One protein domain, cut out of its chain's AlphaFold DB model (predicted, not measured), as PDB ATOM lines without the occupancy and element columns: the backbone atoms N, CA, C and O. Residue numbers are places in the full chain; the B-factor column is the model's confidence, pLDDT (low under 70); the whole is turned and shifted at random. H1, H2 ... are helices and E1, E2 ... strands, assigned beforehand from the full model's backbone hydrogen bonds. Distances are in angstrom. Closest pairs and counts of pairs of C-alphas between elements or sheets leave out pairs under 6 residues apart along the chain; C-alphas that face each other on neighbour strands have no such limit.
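What this domain is: This is residues 153 to 323 of the 333 residues of the protein "DUF4942 domain-containing protein" of Gilliamella apicola (UniProt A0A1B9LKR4). The model is an elongated body with two ends: at one end a four-stranded sheet has helix H4 over its edge strand E4, with the long helix H3 side by side with H4, and the short helix H2 over the other edge strand E3 on the opposite face. Towards the other end, the two-stranded hairpin E1 E2 has H5 packed on E2 and H6 on E1, while H7 follows H6 and H8 packs on H5. The printed part has 171 residues, with eight named helices and six named strands in the order H1 H2 E1 E2 E3 H3 H4 E4 E5 E6 H5 H6 H7 H8; the class is mixed, helices and strands. The large sheet runs E3 E6 E5 E4, all antiparallel. The whole is compact, with a radius of gyration of the C-alphas of 17.7 A, and spans 56 by 35 by 22 A.

How they stand to each other: In the large sheet, E3, residues 186 to 190, pairs with E6, residues 257 to 262, where N 187 and O 260 are 3.0 A apart. E5, residues 248 to 253, forms hairpins with E6, N 259 to O 251 at 2.8 A, and with E4, residues 242 to 244, N 250 to O 243 at 2.8 A. E4, E5 and E6 make a meander, each strand the antiparallel neighbour of the one before. H4, residues 227 to 237, is on the sheet at a height of 7.4 A and only just over E4, with 3 of its 11 C-alphas falling on it. H3, residues 199 to 216, touches H4 at a shallow tilt of 31 degrees, opposite ways, a helical hairpin; their closest C-alphas, of Gln 204 and Ala 228, are 4.7 A apart. On the opposite face from H4, H2, residues 163 to 168, lies over E3, also at a height of 7.4 A. H1, residues 153 to 157, only grazes the sheet with residues 154 to 156. E2, residues 179 to 183, runs on into E3 across a break of 2 residues, at 85 degrees. Its hairpin partner E1, residues 169 to 173, has N 170 at 2.9 A from O 182. The closest C-alphas of E2 and H5, residues 265 to 278, are those of Lys 182 and Asn 272, 5.5 A; those of E1 and H6, residues 296 to 305, are of Tyr 172 and Glu 304, also 5.5 A. H7, residues 307 to 313, is close to H6 but not clearly touching, about perpendicular at 86 degrees, with C-alphas 302 and 308 closest at 6.5 A. H8, residues 318 to 321, touches residues 270 to 274 of H5 alone, closest at C-alphas 270 and 320, 6.6 A. Each O i to N i+4 pair is within hydrogen-bond range in H1, H3, H5, H6 and H7, but 6 of 7 in H4 and 0 of 2 in H2, where 3 of 3 O i to N i+3 pairs are; H8 is too short for an O i to N i+4 pair.

Where its parts are: E5 and E6 are each 16.1 A from first to last C-alpha, H3 26.4 A and H5 19.9 A. C-alpha 153, where H1 begins, is at (105.413, 15.073, -56.122), C-alpha 248 of E5 at (97.616, 8.570, -40.027), and C-alpha 321, where H8 ends, at (93.839, 32.321, -45.061).

The domain as a whole: The C-alphas farthest apart, of Phe 197 and Asp 293, are 57.4 A apart. The printed part has no cut; the link from H5 to H6, residues 279 to 295, is long. The mean pLDDT of the printed part is 83.4, and 25 residues are under 70, among them 158 to 164 and 192 to 199.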
ATOM      1  N   ASN A 153     104.792  15.743 -54.977       89.19
ATOM      2  CA  ASN A 153     105.413  15.073 -56.122       89.19
ATOM      3  C   ASN A 153     105.745  13.613 -55.810       89.19
ATOM      4  O   ASN A 153     105.577  12.759 -56.669       89.19
ATOM      5  N   LYS A 154     106.196  13.291 -54.599       87.44
ATOM      6  CA  LYS A 154     106.474  11.905 -54.218       87.44
ATOM      7  C   LYS A 154     105.210  11.044 -54.290       87.44
ATOM      8  O   LYS A 154     105.237   9.976 -54.891       87.44
ATOM      9  N   ILE A 155     104.095  11.552 -53.768       89.12
ATOM     10  CA  ILE A 155     102.794  10.866 -53.770       89.12
ATOM     11  C   ILE A 155     102.188  10.783 -55.181       89.12
ATOM     12  O   ILE A 155     101.481   9.824 -55.492       89.12
ATOM     13  N   THR A 156     102.418  11.788 -56.033       83.62
ATOM     14  CA  THR A 156     101.734  11.916 -57.336       83.62
ATOM     15  C   THR A 156     102.568  11.461 -58.534       83.62
ATOM     16  O   THR A 156     102.025  10.921 -59.495       83.62
ATOM     17  N   ARG A 157     103.887  11.658 -58.496       70.62
ATOM     18  CA  ARG A 157     104.800  11.569 -59.647       70.62
ATOM     19  C   ARG A 157     105.612  10.273 -59.675       70.62
ATOM     20  O   ARG A 157     105.980   9.814 -60.752       70.62
ATOM     21  N   GLN A 158     105.876   9.645 -58.527       51.50
ATOM     22  CA  GLN A 158     106.825   8.523 -58.419       51.50
ATOM     23  C   GLN A 158     106.250   7.141 -58.794       51.50
ATOM     24  O   GLN A 158     106.760   6.098 -58.387       51.50
ATOM     25  N   HIS A 159     105.195   7.110 -59.607       48.81
ATOM     26  CA  HIS A 159     104.355   5.925 -59.792       48.81
ATOM     27  C   HIS A 159     104.212   5.466 -61.241       48.81
ATOM     28  O   HIS A 159     103.229   4.829 -61.612       48.81
ATOM     29  N   ALA A 160     105.239   5.718 -62.051       48.97
ATOM     30  CA  ALA A 160     105.402   4.978 -63.298       48.97
ATOM     31  C   ALA A 160     105.700   3.480 -63.043       48.97
ATOM     32  O   ALA A 160     105.326   2.648 -63.861       48.97
ATOM     33  N   TYR A 161     106.316   3.126 -61.901       52.81
ATOM     34  CA  TYR A 161     106.811   1.763 -61.638       52.81
ATOM     35  C   TYR A 161     105.844   0.834 -60.870       52.81
ATOM     36  O   TYR A 161     105.939  -0.380 -61.031       52.81
ATOM     37  N   TYR A 162     104.894   1.361 -60.081       61.81
ATOM     38  CA  TYR A 162     103.900   0.568 -59.332       61.81
ATOM     39  C   TYR A 162     102.482   0.900 -59.798       61.81
ATOM     40  O   TYR A 162     102.037   2.045 -59.707       61.81
ATOM     41  N   SER A 163     101.760  -0.107 -60.290       66.88
ATOM     42  CA  SER A 163     100.434   0.064 -60.894       66.88
ATOM     43  C   SER A 163      99.382   0.607 -59.920       66.88
ATOM     44  O   SER A 163      98.495   1.366 -60.308       66.88
ATOM     45  N   GLU A 164      99.511   0.249 -58.644       68.00
ATOM     46  CA  GLU A 164      98.578   0.538 -57.564       68.00
ATOM     47  C   GLU A 164      98.551   2.029 -57.226       68.00
ATOM     48  O   GLU A 164      97.495   2.583 -56.914       68.00
ATOM     49  N   SER A 165      99.685   2.706 -57.372       72.69
ATOM     50  CA  SER A 165      99.818   4.104 -56.998       72.69
ATOM     51  C   SER A 165      99.252   5.092 -58.024       72.69
ATOM     52  O   SER A 165      99.106   6.276 -57.726       72.69
ATOM     53  N   LYS A 166      98.805   4.615 -59.197       73.62
ATOM     54  CA  LYS A 166      97.954   5.402 -60.114       73.62
ATOM     55  C   LYS A 166      96.648   5.858 -59.449       73.62
ATOM     56  O   LYS A 166      96.039   6.824 -59.894       73.62
ATOM     57  N   LYS A 167      96.230   5.180 -58.372       82.06
ATOM     58  CA  LYS A 167      95.040   5.505 -57.572       82.06
ATOM     59  C   LYS A 167      95.302   6.547 -56.478       82.06
ATOM     60  O   LYS A 167      94.378   6.868 -55.739       82.06
ATOM     61  N   ASN A 168      96.524   7.072 -56.346       86.69
ATOM     62  CA  ASN A 168      96.844   8.082 -55.329       86.69
ATOM     63  C   ASN A 168      96.201   9.441 -55.617       86.69
ATOM     64  O   ASN A 168      96.014  10.230 -54.692       86.69
ATOM     65  N   ILE A 169      95.885   9.714 -56.884       89.25
ATOM     66  CA  ILE A 169      95.403  11.016 -57.337       89.25
ATOM     67  C   ILE A 169      93.928  10.983 -57.720       89.25
ATOM     68  O   ILE A 169      93.405   9.982 -58.208       89.25
ATOM     69  N   TYR A 170      93.284  12.125 -57.535       87.94
ATOM     70  CA  TYR A 170      92.012  12.472 -58.143       87.94
ATOM     71  C   TYR A 170      92.245  13.638 -59.107       87.94
ATOM     72  O   TYR A 170      92.798  14.666 -58.706       87.94
ATOM     73  N   LEU A 171      91.863  13.452 -60.371       88.94
ATOM     74  CA  LEU A 171      91.957  14.458 -61.431       88.94
ATOM     75  C   LEU A 171      90.689  15.313 -61.440       88.94
ATOM     76  O   LEU A 171      89.591  14.774 -61.323       88.94
ATOM     77  N   TYR A 172      90.853  16.620 -61.608       91.19
ATOM     78  CA  TYR A 172      89.759  17.582 -61.722       91.19
ATOM     79  C   TYR A 172      90.141  18.702 -62.695       91.19
ATOM     80  O   TYR A 172      91.329  18.936 -62.945       91.19
ATOM     81  N   ASN A 173      89.152  19.406 -63.244       89.56
ATOM     82  CA  ASN A 173      89.409  20.605 -64.035       89.56
ATOM     83  C   ASN A 173      89.913  21.716 -63.111       89.56
ATOM     84  O   ASN A 173      89.209  22.147 -62.196       89.56
ATOM     85  N   GLY A 174      91.161  22.126 -63.328       87.81
ATOM     86  CA  GLY A 174      91.796  23.179 -62.554       87.81
ATOM     87  C   GLY A 174      91.394  24.565 -63.046       87.81
ATOM     88  O   GLY A 174      90.561  24.732 -63.933       87.81
ATOM     89  N   TRP A 175      91.977  25.578 -62.418       87.62
ATOM     90  CA  TRP A 175      91.788  26.979 -62.752       87.62
ATOM     91  C   TRP A 175      92.407  27.324 -64.107       87.62
ATOM     92  O   TRP A 175      93.556  26.967 -64.376       87.62
ATOM     93  N   LYS A 176      91.683  28.091 -64.934       83.25
ATOM     94  CA  LYS A 176      91.977  28.254 -66.365       83.25
ATOM     95  C   LYS A 176      91.867  26.910 -67.095       83.25
ATOM     96  O   LYS A 176      91.370  25.920 -66.579       83.25
ATOM     97  N   THR A 177      92.352  26.837 -68.328       78.62
ATOM     98  CA  THR A 177      92.309  25.620 -69.153       78.62
ATOM     99  C   THR A 177      93.346  24.562 -68.737       78.62
ATOM    100  O   THR A 177      93.919  23.899 -69.603       78.62
ATOM    101  N   ASN A 178      93.659  24.432 -67.442       85.00
ATOM    102  CA  ASN A 178      94.630  23.464 -66.934       85.00
ATOM    103  C   ASN A 178      93.949  22.288 -66.212       85.00
ATOM    104  O   ASN A 178      92.802  22.360 -65.779       85.00
ATOM    105  N   ASN A 179      94.674  21.176 -66.099       87.25
ATOM    106  CA  ASN A 179      94.238  20.030 -65.306       87.25
ATOM    107  C   ASN A 179      94.865  20.121 -63.916       87.25
ATOM    108  O   ASN A 179      96.085  20.262 -63.795       87.25
ATOM    109  N   GLY A 180      94.034  19.996 -62.884       88.12
ATOM    110  CA  GLY A 180      94.455  19.914 -61.496       88.12
ATOM    111  C   GLY A 180      94.435  18.477 -60.985       88.12
ATOM    112  O   GLY A 180      93.749  17.598 -61.513       88.12
ATOM    113  N   TYR A 181      95.199  18.224 -59.927       90.62
ATOM    114  CA  TYR A 181      95.126  16.961 -59.203       90.62
ATOM    115  C   TYR A 181      95.264  17.174 -57.704       90.62
ATOM    116  O   TYR A 181      95.913  18.108 -57.234       90.62
ATOM    117  N   LYS A 182      94.603  16.303 -56.949       92.94
ATOM    118  CA  LYS A 182      94.667  16.259 -55.491       92.94
ATOM    119  C   LYS A 182      94.965  14.839 -55.035       92.94
ATOM    120  O   LYS A 182      94.667  13.887 -55.758       92.94
ATOM    121  N   ILE A 183      95.548  14.686 -53.851       94.19
ATOM    122  CA  ILE A 183      95.779  13.360 -53.274       94.19
ATOM    123  C   ILE A 183      94.492  12.818 -52.646       94.19
ATOM    124  O   ILE A 183      93.693  13.565 -52.069       94.19
ATOM    125  N   ASN A 184      94.293  11.509 -52.761       94.00
ATOM    126  CA  ASN A 184      93.183  10.801 -52.137       94.00
ATOM    127  C   ASN A 184      93.414  10.602 -50.633       94.00
ATOM    128  O   ASN A 184      94.545  10.615 -50.151       94.00
ATOM    129  N   LYS A 185      92.328  10.326 -49.895       95.25
ATOM    130  CA  LYS A 185      92.385   9.990 -48.458       95.25
ATOM    131  C   LYS A 185      93.316   8.819 -48.161       95.25
ATOM    132  O   LYS A 185      93.936   8.769 -47.100       95.25
ATOM    133  N   LYS A 186      93.404   7.888 -49.110       94.69
ATOM    134  CA  LYS A 186      94.358   6.788 -49.101       94.69
ATOM    135  C   LYS A 186      95.363   6.975 -50.225       94.69
ATOM    136  O   LYS A 186      94.954   7.128 -51.375       94.69
ATOM    137  N   PHE A 187      96.648   6.914 -49.897       92.50
ATOM    138  CA  PHE A 187      97.732   6.969 -50.872       92.50
ATOM    139  C   PHE A 187      98.838   5.971 -50.522       92.50
ATOM    140  O   PHE A 187      98.991   5.553 -49.374       92.50
ATOM    141  N   ILE A 188      99.585   5.549 -51.536       90.12
ATOM    142  CA  ILE A 188     100.570   4.472 -51.453       90.12
ATOM    143  C   ILE A 188     101.948   5.034 -51.777       90.12
ATOM    144  O   ILE A 188     102.136   5.574 -52.868       90.12
ATOM    145  N   LEU A 189     102.912   4.845 -50.879       88.88
ATOM    146  CA  LEU A 189     104.313   5.203 -51.099       88.88
ATOM    147  C   LEU A 189     105.200   3.951 -51.105       88.88
ATOM    148  O   LEU A 189     104.962   3.035 -50.312       88.88
ATOM    149  N   PRO A 190     106.227   3.885 -51.971       84.06
ATOM    150  CA  PRO A 190     107.276   2.892 -51.825       84.06
ATOM    151  C   PRO A 190     108.085   3.225 -50.567       84.06
ATOM    152  O   PRO A 190     108.636   4.315 -50.449       84.06
ATOM    153  N   MET A 191     108.150   2.287 -49.630       81.12
ATOM    154  CA  MET A 191     108.939   2.402 -48.405       81.12
ATOM    155  C   MET A 191     109.678   1.082 -48.200       81.12
ATOM    156  O   MET A 191     109.066   0.011 -48.207       81.12
ATOM    157  N   HIS A 192     111.007   1.153 -48.080       65.31
ATOM    158  CA  HIS A 192     111.859  -0.033 -48.000       65.31
ATOM    159  C   HIS A 192     111.451  -0.966 -46.854       65.31
ATOM    160  O   HIS A 192     110.987  -0.535 -45.801       65.31
ATOM    161  N   ASN A 193     111.631  -2.269 -47.089       56.78
ATOM    162  CA  ASN A 193     111.176  -3.319 -46.189       56.78
ATOM    163  C   ASN A 193     111.798  -3.161 -44.777       56.78
ATOM    164  O   ASN A 193     113.033  -3.148 -44.670       56.78
ATOM    165  N   PRO A 194     110.976  -3.104 -43.706       54.44
ATOM    166  CA  PRO A 194     111.424  -2.986 -42.313       54.44
ATOM    167  C   PRO A 194     112.418  -4.071 -41.865       54.44
ATOM    168  O   PRO A 194     113.129  -3.872 -40.878       54.44
ATOM    169  N   SER A 195     112.498  -5.194 -42.589       54.66
ATOM    170  CA  SER A 195     113.347  -6.349 -42.270       54.66
ATOM    171  C   SER A 195     114.831  -6.209 -42.642       54.66
ATOM    172  O   SER A 195     115.580  -7.169 -42.484       54.66
ATOM    173  N   THR A 196     115.281  -5.065 -43.169       53.56
ATOM    174  CA  THR A 196     116.704  -4.820 -43.486       53.56
ATOM    175  C   THR A 196     117.345  -3.893 -42.450       53.56
ATOM    176  O   THR A 196     116.735  -2.903 -42.046       53.56
ATOM    177  N   PHE A 197     118.566  -4.220 -42.006       48.78
ATOM    178  CA  PHE A 197     119.273  -3.525 -40.914       48.78
ATOM    179  C   PHE A 197     119.411  -2.010 -41.179       48.78
ATOM    180  O   PHE A 197     119.100  -1.210 -40.299       48.78
ATOM    181  N   ASP A 198     119.707  -1.624 -42.428       54.69
ATOM    182  CA  ASP A 198     119.816  -0.224 -42.877       54.69
ATOM    183  C   ASP A 198     118.490   0.427 -43.319       54.69
ATOM    184  O   ASP A 198     118.428   1.636 -43.527       54.69
ATOM    185  N   GLY A 199     117.406  -0.336 -43.491       61.22
ATOM    186  CA  GLY A 199     116.129   0.208 -43.972       61.22
ATOM    187  C   GLY A 199     115.340   0.956 -42.895       61.22
ATOM    188  O   GLY A 199     114.577   1.871 -43.201       61.22
ATOM    189  N   GLY A 200     115.534   0.590 -41.624       73.50
ATOM    190  CA  GLY A 200     114.737   1.095 -40.502       73.50
ATOM    191  C   GLY A 200     114.849   2.603 -40.280       73.50
ATOM    192  O   GLY A 200     113.823   3.269 -40.162       73.50
ATOM    193  N   TRP A 201     116.070   3.142 -40.259       76.62
ATOM    194  CA  TRP A 201     116.308   4.564 -39.981       76.62
ATOM    195  C   TRP A 201     115.791   5.467 -41.109       76.62
ATOM    196  O   TRP A 201     115.151   6.476 -40.839       76.62
ATOM    197  N   ARG A 202     115.951   5.056 -42.375       80.19
ATOM    198  CA  ARG A 202     115.422   5.804 -43.531       80.19
ATOM    199  C   ARG A 202     113.902   5.896 -43.508       80.19
ATOM    200  O   ARG A 202     113.341   6.939 -43.823       80.19
ATOM    201  N   VAL A 203     113.231   4.807 -43.125       84.56
ATOM    202  CA  VAL A 203     111.770   4.810 -42.975       84.56
ATOM    203  C   VAL A 203     111.354   5.731 -41.828       84.56
ATOM    204  O   VAL A 203     110.384   6.462 -41.985       84.56
ATOM    205  N   GLN A 204     112.088   5.761 -40.712       85.81
ATOM    206  CA  GLN A 204     111.812   6.687 -39.604       85.81
ATOM    207  C   GLN A 204     111.943   8.151 -40.018       85.81
ATOM    208  O   GLN A 204     111.056   8.943 -39.710       85.81
ATOM    209  N   GLU A 205     113.012   8.510 -40.728       83.38
ATOM    210  CA  GLU A 205     113.207   9.872 -41.234       83.38
ATOM    211  C   GLU A 205     112.093  10.271 -42.198       83.38
ATOM    212  O   GLU A 205     111.480  11.325 -42.041       83.38
ATOM    213  N   GLU A 206     111.767   9.395 -43.150       86.81
ATOM    214  CA  GLU A 206     110.710   9.656 -44.120       86.81
ATOM    215  C   GLU A 206     109.338   9.813 -43.450       86.81
ATOM    216  O   GLU A 206     108.581  10.726 -43.776       86.81
ATOM    217  N   LEU A 207     109.028   8.950 -42.481       89.94
ATOM    218  CA  LEU A 207     107.822   9.049 -41.665       89.94
ATOM    219  C   LEU A 207     107.784  10.351 -40.855       89.94
ATOM    220  O   LEU A 207     106.745  11.008 -40.810       89.94
ATOM    221  N   SER A 208     108.912  10.744 -40.260       85.56
ATOM    222  CA  SER A 208     109.047  11.993 -39.507       85.56
ATOM    223  C   SER A 208     108.813  13.216 -40.395       85.56
ATOM    224  O   SER A 208     108.138  14.159 -39.986       85.56
ATOM    225  N   ASP A 209     109.331  13.214 -41.620       83.88
ATOM    226  CA  ASP A 209     109.158  14.332 -42.546       83.88
ATOM    227  C   ASP A 209     107.724  14.428 -43.085       83.88
ATOM    228  O   ASP A 209     107.175  15.530 -43.156       83.88
ATOM    229  N   ILE A 210     107.077  13.293 -43.378       89.81
ATOM    230  CA  ILE A 210     105.645  13.254 -43.725       89.81
ATOM    231  C   ILE A 210     104.798  13.790 -42.564       89.81
ATOM    232  O   ILE A 210     103.909  14.616 -42.781       89.81
ATOM    233  N   GLU A 211     105.086  13.357 -41.335       88.06
ATOM    234  CA  GLU A 211     104.389  13.813 -40.132       88.06
ATOM    235  C   GLU A 211     104.508  15.327 -39.942       88.06
ATOM    236  O   GLU A 211     103.490  15.996 -39.780       88.06
ATOM    237  N   LYS A 212     105.715  15.895 -40.060       80.88
ATOM    238  CA  LYS A 212     105.932  17.350 -39.952       80.88
ATOM    239  C   LYS A 212     105.134  18.129 -40.996       80.88
ATOM    240  O   LYS A 212     104.503  19.131 -40.655       80.88
ATOM    241  N   VAL A 213     105.127  17.667 -42.250       85.50
ATOM    242  CA  VAL A 213     104.360  18.311 -43.328       85.50
ATOM    243  C   VAL A 213     102.859  18.283 -43.038       85.50
ATOM    244  O   VAL A 213     102.176  19.272 -43.275       85.50
ATOM    245  N   PHE A 214     102.317  17.188 -42.504       87.81
ATOM    246  CA  PHE A 214     100.889  17.120 -42.179       87.81
ATOM    247  C   PHE A 214     100.537  17.875 -40.889       87.81
ATOM    248  O   PHE A 214      99.485  18.513 -40.832       87.81
ATOM    249  N   SER A 215     101.428  17.907 -39.895       83.25
ATOM    250  CA  SER A 215     101.285  18.743 -38.695       83.25
ATOM    251  C   SER A 215     101.216  20.236 -39.016       83.25
ATOM    252  O   SER A 215     100.509  20.967 -38.321       83.25
ATOM    253  N   PHE A 216     101.861  20.697 -40.096       78.75
ATOM    254  CA  PHE A 216     101.699  22.071 -40.587       78.75
ATOM    255  C   PHE A 216     100.223  22.409 -40.866       78.75
ATOM    256  O   PHE A 216      99.724  23.449 -40.439       78.75
ATOM    257  N   PHE A 217      99.487  21.481 -41.483       84.00
ATOM    258  CA  PHE A 217      98.056  21.631 -41.763       84.00
ATOM    259  C   PHE A 217      97.150  21.339 -40.555       84.00
ATOM    260  O   PHE A 217      95.939  21.548 -40.634       84.00
ATOM    261  N   ASN A 218      97.729  20.910 -39.430       80.50
ATOM    262  CA  ASN A 218      97.056  20.673 -38.153       80.50
ATOM    263  C   ASN A 218      97.328  21.794 -37.130       80.50
ATOM    264  O   ASN A 218      97.547  21.543 -35.944       80.50
ATOM    265  N   ASN A 219      97.375  23.050 -37.585       70.19
ATOM    266  CA  ASN A 219      97.685  24.222 -36.752       70.19
ATOM    267  C   ASN A 219      99.061  24.140 -36.056       70.19
ATOM    268  O   ASN A 219      99.225  24.599 -34.927       70.19
ATOM    269  N   GLY A 220     100.033  23.473 -36.686       63.19
ATOM    270  CA  GLY A 220     101.357  23.237 -36.106       63.19
ATOM    271  C   GLY A 220     101.374  22.259 -34.925       63.19
ATOM    272  O   GLY A 220     102.433  22.051 -34.331       63.19
ATOM    273  N   ARG A 221     100.238  21.639 -34.570       67.31
ATOM    274  CA  ARG A 221     100.180  20.652 -33.487       67.31
ATOM    275  C   ARG A 221     100.823  19.347 -33.944       67.31
ATOM    276  O   ARG A 221     100.420  18.741 -34.944       67.31
ATOM    277  N   LYS A 222     101.832  18.916 -33.189       69.50
ATOM    278  CA  LYS A 222     102.410  17.578 -33.308       69.50
ATOM    279  C   LYS A 222     101.404  16.547 -32.773       69.50
ATOM    280  O   LYS A 222     100.632  16.892 -31.874       69.50
ATOM    281  N   PRO A 223     101.376  15.329 -33.329       75.88
ATOM    282  CA  PRO A 223     100.589  14.244 -32.755       75.88
ATOM    283  C   PRO A 223     101.096  13.910 -31.347       75.88
ATOM    284  O   PRO A 223     102.267  14.141 -31.041       75.88
ATOM    285  N   GLU A 224     100.233  13.342 -30.503       80.38
ATOM    286  CA  GLU A 224     100.615  12.946 -29.136       80.38
ATOM    287  C   GLU A 224     101.727  11.888 -29.138       80.38
ATOM    288  O   GLU A 224     102.578  11.853 -28.247       80.38
ATOM    289  N   ALA A 225     101.748  11.054 -30.179       85.75
ATOM    290  CA  ALA A 225     102.784  10.069 -30.427       85.75
ATOM    291  C   ALA A 225     103.341  10.193 -31.853       85.75
ATOM    292  O   ALA A 225     102.608  10.107 -32.845       85.75
ATOM    293  N   SER A 226     104.665  10.340 -31.937       87.44
ATOM    294  CA  SER A 226     105.424  10.330 -33.190       87.44
ATOM    295  C   SER A 226     105.248   8.995 -33.908       87.44
ATOM    296  O   SER A 226     105.523   7.922 -33.357       87.44
ATOM    297  N   ILE A 227     104.826   9.046 -35.171       89.69
ATOM    298  CA  ILE A 227     104.653   7.850 -35.996       89.69
ATOM    299  C   ILE A 227     105.991   7.142 -36.254       89.69
ATOM    300  O   ILE A 227     106.018   5.921 -36.413       89.69
ATOM    301  N   ALA A 228     107.109   7.877 -36.231       87.31
ATOM    302  CA  ALA A 228     108.451   7.313 -36.345       87.31
ATOM    303  C   ALA A 228     108.833   6.496 -35.097       87.31
ATOM    304  O   ALA A 228     109.393   5.403 -35.224       87.31
ATOM    305  N   ASP A 229     108.461   6.967 -33.902       87.31
ATOM    306  CA  ASP A 229     108.700   6.242 -32.647       87.31
ATOM    307  C   ASP A 229     107.812   5.000 -32.549       87.31
ATOM    308  O   ASP A 229     108.271   3.925 -32.148       87.31
ATOM    309  N   ILE A 230     106.547   5.125 -32.965       89.25
ATOM    310  CA  ILE A 230     105.619   3.994 -33.070       89.25
ATOM    311  C   ILE A 230     106.182   2.956 -34.043       89.25
ATOM    312  O   ILE A 230     106.241   1.773 -33.706       89.25
ATOM    313  N   TYR A 231     106.659   3.385 -35.215       88.06
ATOM    314  CA  TYR A 231     107.305   2.502 -36.182       88.06
ATOM    315  C   TYR A 231     108.532   1.799 -35.591       88.06
ATOM    316  O   TYR A 231     108.693   0.595 -35.789       88.06
ATOM    317  N   ASN A 232     109.378   2.510 -34.836       85.94
ATOM    318  CA  ASN A 232     110.556   1.918 -34.203       85.94
ATOM    319  C   ASN A 232     110.189   0.806 -33.213       85.94
ATOM    320  O   ASN A 232     110.837  -0.234 -33.181       85.94
ATOM    321  N   LYS A 233     109.123   0.986 -32.430       85.25
ATOM    322  CA  LYS A 233     108.632  -0.062 -31.522       85.25
ATOM    323  C   LYS A 233     108.028  -1.230 -32.307       85.25
ATOM    324  O   LYS A 233     108.366  -2.388 -32.066       85.25
ATOM    325  N   TRP A 234     107.189  -0.915 -33.290       85.50
ATOM    326  CA  TRP A 234     106.455  -1.885 -34.100       85.50
ATOM    327  C   TRP A 234     107.368  -2.817 -34.909       85.50
ATOM    328  O   TRP A 234     107.153  -4.029 -34.927       85.50
ATOM    329  N   ARG A 235     108.436  -2.286 -35.525       79.62
ATOM    330  CA  ARG A 235     109.374  -3.086 -36.338       79.62
ATOM    331  C   ARG A 235     110.124  -4.156 -35.540       79.62
ATOM    332  O   ARG A 235     110.715  -5.048 -36.139       79.62
ATOM    333  N   HIS A 236     110.136  -4.056 -34.211       77.06
ATOM    334  CA  HIS A 236     110.749  -5.048 -33.330       77.06
ATOM    335  C   HIS A 236     109.722  -6.032 -32.751       77.06
ATOM    336  O   HIS A 236     110.082  -7.180 -32.501       77.06
ATOM    337  N   SER A 237     108.451  -5.640 -32.594       73.81
ATOM    338  CA  SER A 237     107.410  -6.485 -31.989       73.81
ATOM    339  C   SER A 237     106.619  -7.344 -32.987       73.81
ATOM    340  O   SER A 237     106.172  -8.422 -32.613       73.81
ATOM    341  N   HIS A 238     106.450  -6.899 -34.242       64.88
ATOM    342  CA  HIS A 238     105.696  -7.594 -35.308       64.88
ATOM    343  C   HIS A 238     104.255  -8.022 -34.937       64.88
ATOM    344  O   HIS A 238     103.717  -8.960 -35.525       64.88
ATOM    345  N   THR A 239     103.616  -7.357 -33.971       65.38
ATOM    346  CA  THR A 239     102.308  -7.772 -33.423       65.38
ATOM    347  C   THR A 239     101.126  -7.425 -34.325       65.38
ATOM    348  O   THR A 239     100.192  -8.212 -34.442       65.38
ATOM    349  N   ASP A 240     101.185  -6.274 -34.995       71.69
ATOM    350  CA  ASP A 240     100.099  -5.735 -35.817       71.69
ATOM    351  C   ASP A 240     100.526  -5.566 -37.277       71.69
ATOM    352  O   ASP A 240     101.706  -5.444 -37.592       71.69
ATOM    353  N   ASN A 241      99.573  -5.515 -38.204       75.56
ATOM    354  CA  ASN A 241      99.853  -5.265 -39.627       75.56
ATOM    355  C   ASN A 241      99.897  -3.769 -39.998       75.56
ATOM    356  O   ASN A 241     100.069  -3.425 -41.172       75.56
ATOM    357  N   HIS A 242      99.703  -2.886 -39.019       87.94
ATOM    358  CA  HIS A 242      99.657  -1.446 -39.209       87.94
ATOM    359  C   HIS A 242     100.188  -0.701 -37.986       87.94
ATOM    360  O   HIS A 242     100.203  -1.231 -36.878       87.94
ATOM    361  N   ILE A 243     100.575   0.549 -38.214       90.94
ATOM    362  CA  ILE A 243     100.857   1.543 -37.181       90.94
ATOM    363  C   ILE A 243      99.900   2.715 -37.343       90.94
ATOM    364  O   ILE A 243      99.386   2.966 -38.437       90.94
ATOM    365  N   GLU A 244      99.638   3.436 -36.261       93.50
ATOM    366  CA  GLU A 244      98.623   4.477 -36.265       93.50
ATOM    367  C   GLU A 244      98.918   5.547 -35.208       93.50
ATOM    368  O   GLU A 244      99.306   5.216 -34.093       93.50
ATOM    369  N   ASN A 245      98.712   6.817 -35.561       92.62
ATOM    370  CA  ASN A 245      98.682   7.961 -34.644       92.62
ATOM    371  C   ASN A 245      97.499   8.881 -34.989       92.62
ATOM    372  O   ASN A 245      96.631   8.495 -35.773       92.62
ATOM    373  N   ASP A 246      97.439  10.090 -34.433       90.00
ATOM    374  CA  ASP A 246      96.314  11.021 -34.633       90.00
ATOM    375  C   ASP A 246      96.141  11.480 -36.089       90.00
ATOM    376  O   ASP A 246      95.034  11.809 -36.515       90.00
ATOM    377  N   LEU A 247      97.220  11.464 -36.876       91.31
ATOM    378  CA  LEU A 247      97.223  11.935 -38.260       91.31
ATOM    379  C   LEU A 247      96.952  10.805 -39.256       91.31
ATOM    380  O   LEU A 247      96.186  10.979 -40.211       91.31
ATOM    381  N   PHE A 248      97.572   9.642 -39.040       94.88
ATOM    382  CA  PHE A 248      97.616   8.570 -40.027       94.88
ATOM    383  C   PHE A 248      97.340   7.195 -39.446       94.88
ATOM    384  O   PHE A 248      97.714   6.879 -38.322       94.88
ATOM    385  N   LYS A 249      96.802   6.334 -40.310       95.12
ATOM    386  CA  LYS A 249      96.935   4.878 -40.231       95.12
ATOM    387  C   LYS A 249      97.819   4.406 -41.385       95.12
ATOM    388  O   LYS A 249      97.551   4.770 -42.532       95.12
ATOM    389  N   ILE A 250      98.841   3.601 -41.103       93.62
ATOM    390  CA  ILE A 250      99.833   3.145 -42.086       93.62
ATOM    391  C   ILE A 250      99.938   1.623 -42.053       93.62
ATOM    392  O   ILE A 250     100.293   1.047 -41.029       93.62
ATOM    393  N   CYS A 251      99.673   0.972 -43.184       90.56
ATOM    394  CA  CYS A 251      99.862  -0.473 -43.345       90.56
ATOM    395  C   CYS A 251     101.097  -0.753 -44.210       90.56
ATOM    396  O   CYS A 251     101.184  -0.236 -45.327       90.56
ATOM    397  N   PHE A 252     102.014  -1.601 -43.738       86.25
ATOM    398  CA  PHE A 252     103.211  -1.997 -44.488       86.25
ATOM    399  C   PHE A 252     103.008  -3.341 -45.188       86.25
ATOM    400  O   PHE A 252     102.491  -4.293 -44.603       86.25
ATOM    401  N   TYR A 253     103.455  -3.443 -46.438       81.12
ATOM    402  CA  TYR A 253     103.297  -4.640 -47.260       81.12
ATOM    403  C   TYR A 253     104.646  -5.211 -47.697       81.12
ATOM    404  O   TYR A 253     105.593  -4.484 -47.992       81.12
ATOM    405  N   LYS A 254     104.700  -6.544 -47.842       74.69
ATOM    406  CA  LYS A 254     105.908  -7.304 -48.229       74.69
ATOM    407  C   LYS A 254     106.563  -6.828 -49.534       74.69
ATOM    408  O   LYS A 254     107.753  -7.038 -49.725       74.69
ATOM    409  N   LYS A 255     105.798  -6.181 -50.420       71.44
ATOM    410  CA  LYS A 255     106.278  -5.616 -51.691       71.44
ATOM    411  C   LYS A 255     107.040  -4.287 -51.534       71.44
ATOM    412  O   LYS A 255     107.376  -3.676 -52.543       71.44
ATOM    413  N   GLY A 256     107.303  -3.834 -50.303       78.06
ATOM    414  CA  GLY A 256     108.001  -2.571 -50.041       78.06
ATOM    415  C   GLY A 256     107.115  -1.347 -50.265       78.06
ATOM    416  O   GLY A 256     107.585  -0.320 -50.745       78.06
ATOM    417  N   THR A 257     105.818  -1.466 -49.975       84.00
ATOM    418  CA  THR A 257     104.866  -0.354 -50.052       84.00
ATOM    419  C   THR A 257     104.235  -0.097 -48.691       84.00
ATOM    420  O   THR A 257     103.955  -1.026 -47.929       84.00
ATOM    421  N   ALA A 258     103.988   1.175 -48.404       88.88
ATOM    422  CA  ALA A 258     103.246   1.640 -47.246       88.88
ATOM    423  C   ALA A 258     101.965   2.328 -47.718       88.88
ATOM    424  O   ALA A 258     101.985   3.180 -48.610       88.88
ATOM    425  N   HIS A 259     100.833   1.917 -47.153       91.88
ATOM    426  CA  HIS A 259      99.524   2.474 -47.469       91.88
ATOM    427  C   HIS A 259      99.127   3.426 -46.353       91.88
ATOM    428  O   HIS A 259      98.814   2.986 -45.248       91.88
ATOM    429  N   PHE A 260      99.116   4.713 -46.664       94.56
ATOM    430  CA  PHE A 260      98.723   5.772 -45.753       94.56
ATOM    431  C   PHE A 260      97.223   6.011 -45.874       94.56
ATOM    432  O   PHE A 260      96.679   6.077 -46.975       94.56
ATOM    433  N   THR A 261      96.552   6.161 -44.737       96.75
ATOM    434  CA  THR A 261      95.193   6.693 -44.636       96.75
ATOM    435  C   THR A 261      95.237   7.920 -43.741       96.75
ATOM    436  O   THR A 261      95.547   7.794 -42.557       96.75
ATOM    437  N   VAL A 262      94.926   9.087 -44.300       96.06
ATOM    438  CA  VAL A 262      94.786  10.329 -43.525       96.06
ATOM    439  C   VAL A 262      93.476  10.260 -42.748       96.06
ATOM    440  O   VAL A 262      92.434   9.937 -43.325       96.06
ATOM    441  N   LYS A 263      93.526  10.509 -41.439       94.69
ATOM    442  CA  LYS A 263      92.351  10.382 -40.566       94.69
ATOM    443  C   LYS A 263      91.395  11.566 -40.684       94.69
ATOM    444  O   LYS A 263      90.189  11.349 -40.807       94.69
ATOM    445  N   ASP A 264      91.940  12.781 -40.691       92.38
ATOM    446  CA  ASP A 264      91.180  14.029 -40.767       92.38
ATOM    447  C   ASP A 264      91.037  14.527 -42.219       92.38
ATOM    448  O   ASP A 264      92.015  14.861 -42.895       92.38
ATOM    449  N   ASP A 265      89.790  14.602 -42.687       91.88
ATOM    450  CA  ASP A 265      89.450  15.092 -44.024       91.88
ATOM    451  C   ASP A 265      89.674  16.605 -44.169       91.88
ATOM    452  O   ASP A 265      90.028  17.066 -45.257       91.88
ATOM    453  N   ALA A 266      89.534  17.385 -43.090       90.25
ATOM    454  CA  ALA A 266      89.811  18.819 -43.111       90.25
ATOM    455  C   ALA A 266      91.313  19.080 -43.280       90.25
ATOM    456  O   ALA A 266      91.713  19.912 -44.094       90.25
ATOM    457  N   LEU A 267      92.159  18.325 -42.576       90.75
ATOM    458  CA  LEU A 267      93.610  18.371 -42.749       90.75
ATOM    459  C   LEU A 267      94.013  18.018 -44.190       90.75
ATOM    460  O   LEU A 267      94.724  18.786 -44.840       90.75
ATOM    461  N   LEU A 268      93.502  16.905 -44.727       94.38
ATOM    462  CA  LEU A 268      93.754  16.502 -46.116       94.38
ATOM    463  C   LEU A 268      93.310  17.572 -47.120       94.38
ATOM    464  O   LEU A 268      94.013  17.856 -48.095       94.38
ATOM    465  N   ARG A 269      92.139  18.176 -46.891       93.44
ATOM    466  CA  ARG A 269      91.641  19.286 -47.703       93.44
ATOM    467  C   ARG A 269      92.619  20.454 -47.673       93.44
ATOM    468  O   ARG A 269      92.956  20.964 -48.736       93.44
ATOM    469  N   ARG A 270      93.105  20.854 -46.494       91.75
ATOM    470  CA  ARG A 270      94.056  21.965 -46.353       91.75
ATOM    471  C   ARG A 270      95.344  21.725 -47.138       91.75
ATOM    472  O   ARG A 270      95.752  22.599 -47.899       91.75
ATOM    473  N   PHE A 271      95.906  20.519 -47.043       93.00
ATOM    474  CA  PHE A 271      97.058  20.102 -47.847       93.00
ATOM    475  C   PHE A 271      96.783  20.241 -49.355       93.00
ATOM    476  O   PHE A 271      97.544  20.877 -50.085       93.00
ATOM    477  N   ASN A 272      95.657  19.698 -49.825       95.25
ATOM    478  CA  ASN A 272      95.289  19.727 -51.241       95.25
ATOM    479  C   ASN A 272      95.011  21.145 -51.765       95.25
ATOM    480  O   ASN A 272      95.431  21.473 -52.874       95.25
ATOM    481  N   VAL A 273      94.334  21.993 -50.983       93.12
ATOM    482  CA  VAL A 273      94.073  23.391 -51.356       93.12
ATOM    483  C   VAL A 273      95.381  24.172 -51.439       93.12
ATOM    484  O   VAL A 273      95.583  24.911 -52.401       93.12
ATOM    485  N   PHE A 274      96.285  23.986 -50.477       91.19
ATOM    486  CA  PHE A 274      97.588  24.646 -50.474       91.19
ATOM    487  C   PHE A 274      98.393  24.319 -51.734       91.19
ATOM    488  O   PHE A 274      98.835  25.224 -52.443       91.19
ATOM    489  N   VAL A 275      98.518  23.029 -52.063       92.06
ATOM    490  CA  VAL A 275      99.208  22.595 -53.286       92.06
ATOM    491  C   VAL A 275      98.500  23.120 -54.535       92.06
ATOM    492  O   VAL A 275      99.160  23.636 -55.438       92.06
ATOM    493  N   GLY A 276      97.167  23.034 -54.582       92.06
ATOM    494  CA  GLY A 276      96.369  23.525 -55.705       92.06
ATOM    495  C   GLY A 276      96.596  25.013 -55.975       92.06
ATOM    496  O   GLY A 276      96.816  25.394 -57.124       92.06
ATOM    497  N   LYS A 277      96.640  25.845 -54.927       90.81
ATOM    498  CA  LYS A 277      96.989  27.270 -55.039       90.81
ATOM    499  C   LYS A 277      98.428  27.465 -55.510       90.81
ATOM    500  O   LYS A 277      98.661  28.192 -56.474       90.81
ATOM    501  N   LYS A 278      99.396  26.789 -54.876       89.25
ATOM    502  CA  LYS A 278     100.827  26.932 -55.200       89.25
ATOM    503  C   LYS A 278     101.132  26.563 -56.653       89.25
ATOM    504  O   LYS A 278     101.963  27.203 -57.290       89.25
ATOM    505  N   ARG A 279     100.428  25.563 -57.188       90.25
ATOM    506  CA  ARG A 279     100.555  25.089 -58.573       90.25
ATOM    507  C   ARG A 279      99.609  25.761 -59.562       90.25
ATOM    508  O   ARG A 279      99.578  25.363 -60.723       90.25
ATOM    509  N   GLN A 280      98.872  26.782 -59.123       91.12
ATOM    510  CA  GLN A 280      97.936  27.550 -59.949       91.12
ATOM    511  C   GLN A 280      96.804  26.698 -60.564       91.12
ATOM    512  O   GLN A 280      96.259  27.042 -61.611       91.12
ATOM    513  N   TRP A 281      96.438  25.587 -59.919       93.19
ATOM    514  CA  TRP A 281      95.237  24.802 -60.247       93.19
ATOM    515  C   TRP A 281      94.006  25.277 -59.497       93.19
ATOM    516  O   TRP A 281      92.890  24.979 -59.898       93.19
ATOM    517  N   LEU A 282      94.201  26.000 -58.401       92.38
ATOM    518  CA  LEU A 282      93.150  26.715 -57.699       92.38
ATOM    519  C   LEU A 282      93.502  28.204 -57.704       92.38
ATOM    520  O   LEU A 282      94.689  28.549 -57.654       92.38
ATOM    521  N   PRO A 283      92.503  29.096 -57.760       89.56
ATOM    522  CA  PRO A 283      92.755  30.526 -57.707       89.56
ATOM    523  C   PRO A 283      93.342  30.938 -56.336       89.56
ATOM    524  O   PRO A 283      93.085  30.273 -55.325       89.56
ATOM    525  N   PRO A 284      94.144  32.019 -56.259       85.00
ATOM    526  CA  PRO A 284      94.787  32.447 -55.008       85.00
ATOM    527  C   PRO A 284      93.800  32.703 -53.856       85.00
ATOM    528  O   PRO A 284      94.079  32.379 -52.698       85.00
ATOM    529  N   ASP A 285      92.614  33.208 -54.187       86.94
ATOM    530  CA  ASP A 285      91.494  33.501 -53.291       86.94
ATOM    531  C   ASP A 285      90.537  32.307 -53.092       86.94
ATOM    532  O   ASP A 285      89.465  32.448 -52.498       86.94
ATOM    533  N   TYR A 286      90.915  31.095 -53.526       89.06
ATOM    534  CA  TYR A 286      90.113  29.894 -53.280       89.06
ATOM    535  C   TYR A 286      89.815  29.730 -51.781       89.06
ATOM    536  O   TYR A 286      90.713  29.859 -50.942       89.06
ATOM    537  N   ALA A 287      88.556  29.417 -51.464       86.69
ATOM    538  CA  ALA A 287      87.987  29.349 -50.115       86.69
ATOM    539  C   ALA A 287      87.914  30.686 -49.340       86.69
ATOM    540  O   ALA A 287      87.680  30.653 -48.134       86.69
ATOM    541  N   MET A 288      88.068  31.840 -50.005       87.00
ATOM    542  CA  MET A 288      87.826  33.176 -49.420       87.00
ATOM    543  C   MET A 288      86.536  33.831 -49.942       87.00
ATOM    544  O   MET A 288      85.968  34.710 -49.298       87.00
ATOM    545  N   LYS A 289      86.061  33.398 -51.112       88.75
ATOM    546  CA  LYS A 289      84.889  33.950 -51.800       88.75
ATOM    547  C   LYS A 289      83.661  33.070 -51.577       88.75
ATOM    548  O   LYS A 289      83.764  31.848 -51.583       88.75
ATOM    549  N   ASN A 290      82.480  33.657 -51.381       91.31
ATOM    550  CA  ASN A 290      81.271  32.845 -51.274       91.31
ATOM    551  C   ASN A 290      80.998  32.143 -52.614       91.31
ATOM    552  O   ASN A 290      81.119  32.756 -53.672       91.31
ATOM    553  N   TYR A 291      80.565  30.879 -52.576       92.88
ATOM    554  CA  TYR A 291      80.251  30.113 -53.789       92.88
ATOM    555  C   TYR A 291      79.263  30.847 -54.705       92.88
ATOM    556  O   TYR A 291      79.356  30.749 -55.925       92.88
ATOM    557  N   ASN A 292      78.300  31.579 -54.140       93.12
ATOM    558  CA  ASN A 292      77.299  32.279 -54.943       93.12
ATOM    559  C   ASN A 292      77.894  33.455 -55.732       93.12
ATOM    560  O   ASN A 292      77.445  33.693 -56.854       93.12
ATOM    561  N   ASP A 293      78.945  34.087 -55.205       92.69
ATOM    562  CA  ASP A 293      79.655  35.203 -55.837       92.69
ATOM    563  C   ASP A 293      80.644  34.722 -56.913       92.69
ATOM    564  O   ASP A 293      81.182  35.520 -57.685       92.69
ATOM    565  N   CYS A 294      80.914  33.413 -56.965       90.88
ATOM    566  CA  CYS A 294      81.812  32.817 -57.941       90.88
ATOM    567  C   CYS A 294      81.235  32.855 -59.369       90.88
ATOM    568  O   CYS A 294      80.037  32.630 -59.589       90.88
ATOM    569  N   ASN A 295      82.096  33.091 -60.357       92.75
ATOM    570  CA  ASN A 295      81.757  32.952 -61.771       92.75
ATOM    571  C   ASN A 295      81.593  31.462 -62.154       92.75
ATOM    572  O   ASN A 295      81.845  30.560 -61.352       92.75
ATOM    573  N   ASN A 296      81.140  31.183 -63.378       92.38
ATOM    574  CA  ASN A 296      80.846  29.810 -63.811       92.38
ATOM    575  C   ASN A 296      82.083  28.897 -63.843       92.38
ATOM    576  O   ASN A 296      81.967  27.704 -63.571       92.38
ATOM    577  N   GLU A 297      83.258  29.442 -64.161       90.25
ATOM    578  CA  GLU A 297      84.515  28.693 -64.173       90.25
ATOM    579  C   GLU A 297      84.951  28.344 -62.746       90.25
ATOM    580  O   GLU A 297      85.206  27.181 -62.446       90.25
ATOM    581  N   GLU A 298      84.928  29.322 -61.838       91.44
ATOM    582  CA  GLU A 298      85.205  29.134 -60.410       91.44
ATOM    583  C   GLU A 298      84.270  28.078 -59.803       91.44
ATOM    584  O   GLU A 298      84.728  27.175 -59.102       91.44
ATOM    585  N   LYS A 299      82.965  28.146 -60.109       93.88
ATOM    586  CA  LYS A 299      81.970  27.159 -59.655       93.88
ATOM    587  C   LYS A 299      82.295  25.757 -60.159       93.88
ATOM    588  O   LYS A 299      82.303  24.829 -59.357       93.88
ATOM    589  N   ARG A 300      82.643  25.609 -61.441       93.00
ATOM    590  CA  ARG A 300      83.044  24.318 -62.019       93.00
ATOM    591  C   ARG A 300      84.278  23.737 -61.327       93.00
ATOM    592  O   ARG A 300      84.258  22.569 -60.953       93.00
ATOM    593  N   VAL A 301      85.315  24.550 -61.111       93.44
ATOM    594  CA  VAL A 301      86.529  24.120 -60.392       93.44
ATOM    595  C   VAL A 301      86.187  23.685 -58.967       93.44
ATOM    596  O   VAL A 301      86.668  22.651 -58.514       93.44
ATOM    597  N   ILE A 302      85.334  24.430 -58.257       94.44
ATOM    598  CA  ILE A 302      84.886  24.066 -56.904       94.44
ATOM    599  C   ILE A 302      84.126  22.738 -56.911       94.44
ATOM    600  O   ILE A 302      84.395  21.870 -56.076       94.44
ATOM    601  N   ASP A 303      83.183  22.582 -57.836       94.50
ATOM    602  CA  ASP A 303      82.313  21.413 -57.886       94.50
ATOM    603  C   ASP A 303      83.083  20.136 -58.216       94.50
ATOM    604  O   ASP A 303      82.838  19.101 -57.597       94.50
ATOM    605  N   GLU A 304      84.069  20.218 -59.110       93.62
ATOM    606  CA  GLU A 304      84.951  19.094 -59.409       93.62
ATOM    607  C   GLU A 304      85.997  18.858 -58.314       93.62
ATOM    608  O   GLU A 304      86.294  17.712 -57.986       93.62
ATOM    609  N   PHE A 305      86.549  19.912 -57.703       94.56
ATOM    610  CA  PHE A 305      87.553  19.754 -56.652       94.56
ATOM    611  C   PHE A 305      86.967  19.135 -55.382       94.56
ATOM    612  O   PHE A 305      87.568  18.217 -54.828       94.56
ATOM    613  N   GLU A 306      85.830  19.617 -54.878       93.38
ATOM    614  CA  GLU A 306      85.267  19.142 -53.601       93.38
ATOM    615  C   GLU A 306      83.744  19.216 -53.474       93.38
ATOM    616  O   GLU A 306      83.188  18.672 -52.517       93.38
ATOM    617  N   GLY A 307      83.061  19.853 -54.423       94.44
ATOM    618  CA  GLY A 307      81.623  20.071 -54.354       94.44
ATOM    619  C   GLY A 307      81.243  21.266 -53.480       94.44
ATOM    620  O   GLY A 307      81.818  21.512 -52.414       94.44
ATOM    621  N   LYS A 308      80.179  21.972 -53.880       94.12
ATOM    622  CA  LYS A 308      79.613  23.117 -53.145       94.12
ATOM    623  C   LYS A 308      79.466  22.899 -51.634       94.12
ATOM    624  O   LYS A 308      79.788  23.793 -50.855       94.12
ATOM    625  N   LYS A 309      78.955  21.738 -51.199       93.00
ATOM    626  CA  LYS A 309      78.685  21.472 -49.774       93.00
ATOM    627  C   LYS A 309      79.963  21.544 -48.936       93.00
ATOM    628  O   LYS A 309      79.973  22.223 -47.911       93.00
ATOM    629  N   GLN A 310      81.026  20.871 -49.384       91.56
ATOM    630  CA  GLN A 310      82.306  20.878 -48.683       91.56
ATOM    631  C   GLN A 310      82.923  22.279 -48.703       91.56
ATOM    632  O   GLN A 310      83.321  22.776 -47.650       91.56
ATOM    633  N   TYR A 311      82.907  22.942 -49.862       92.00
ATOM    634  CA  TYR A 311      83.438  24.295 -50.029       92.00
ATOM    635  C   TYR A 311      82.826  25.301 -49.057       92.00
ATOM    636  O   TYR A 311      83.547  25.998 -48.347       92.00
ATOM    637  N   VAL A 312      81.494  25.331 -48.967       91.19
ATOM    638  CA  VAL A 312      80.779  26.258 -48.079       91.19
ATOM    639  C   VAL A 312      81.064  25.956 -46.607       91.19
ATOM    640  O   VAL A 312      81.239  26.883 -45.823       91.19
ATOM    641  N   SER A 313      81.159  24.678 -46.225       87.88
ATOM    642  CA  SER A 313      81.428  24.287 -44.832       87.88
ATOM    643  C   SER A 313      82.827  24.664 -44.334       87.88
ATOM    644  O   SER A 313      83.060  24.709 -43.131       87.88
ATOM    645  N   SER A 314      83.766  24.898 -45.252       83.75
ATOM    646  CA  SER A 314      85.178  25.170 -44.958       83.75
ATOM    647  C   SER A 314      85.638  26.520 -45.524       83.75
ATOM    648  O   SER A 314      86.829  26.720 -45.785       83.75
ATOM    649  N   LEU A 315      84.685  27.426 -45.764       85.44
ATOM    650  CA  LEU A 315      84.947  28.787 -46.213       85.44
ATOM    651  C   LEU A 315      85.667  29.565 -45.105       85.44
ATOM    652  O   LEU A 315      85.299  29.454 -43.936       85.44
ATOM    653  N   ASN A 316      86.668  30.363 -45.473       79.00
ATOM    654  CA  ASN A 316      87.479  31.150 -44.543       79.00
ATOM    655  C   ASN A 316      88.163  30.313 -43.448       79.00
ATOM    656  O   ASN A 316      88.328  30.791 -42.328       79.00
ATOM    657  N   ASP A 317      88.572  29.075 -43.760       80.19
ATOM    658  CA  ASP A 317      89.415  28.278 -42.861       80.19
ATOM    659  C   ASP A 317      90.667  29.097 -42.474       80.19
ATOM    660  O   ASP A 317      91.493  29.384 -43.352       80.19
ATOM    661  N   PRO A 318      90.838  29.458 -41.187       69.38
ATOM    662  CA  PRO A 318      91.910  30.348 -40.747       69.38
ATOM    663  C   PRO A 318      93.313  29.854 -41.109       69.38
ATOM    664  O   PRO A 318      94.219  30.664 -41.299       69.38
ATOM    665  N   LEU A 319      93.509  28.535 -41.231       70.44
ATOM    666  CA  LEU A 319      94.806  27.956 -41.590       70.44
ATOM    667  C   LEU A 319      95.108  28.050 -43.091       70.44
ATOM    668  O   LEU A 319      96.267  27.961 -43.487       70.44
ATOM    669  N   LEU A 320      94.088  28.251 -43.930       69.88
ATOM    670  CA  LEU A 320      94.241  28.500 -45.366       69.88
ATOM    671  C   LEU A 320      94.346  29.989 -45.701       69.88
ATOM    672  O   LEU A 320      94.912  30.336 -46.738       69.88
ATOM    673  N   THR A 321      93.799  30.866 -44.857       59.59
ATOM    674  CA  THR A 321      93.839  32.321 -45.061       59.59
ATOM    675  C   THR A 321      95.074  32.980 -44.442       59.59
ATOM    676  O   THR A 321      95.509  34.013 -44.937       59.59
ATOM    677  N   ASN A 322      95.674  32.377 -43.405       55.03
ATOM    678  CA  ASN A 322      96.840  32.912 -42.686       55.03
ATOM    679  C   ASN A 322      98.135  32.108 -42.902       55.03
ATOM    680  O   ASN A 322      99.049  32.203 -42.081       55.03
ATOM    681  N   SER A 323      98.242  31.332 -43.986       49.69
ATOM    682  CA  SER A 323      99.313  30.341 -44.197       49.69
ATOM    683  C   SER A 323     100.746  30.887 -44.087       49.69
ATOM    684  O   SER A 323     101.646  30.120 -43.772       49.69
TER     685      SER A 323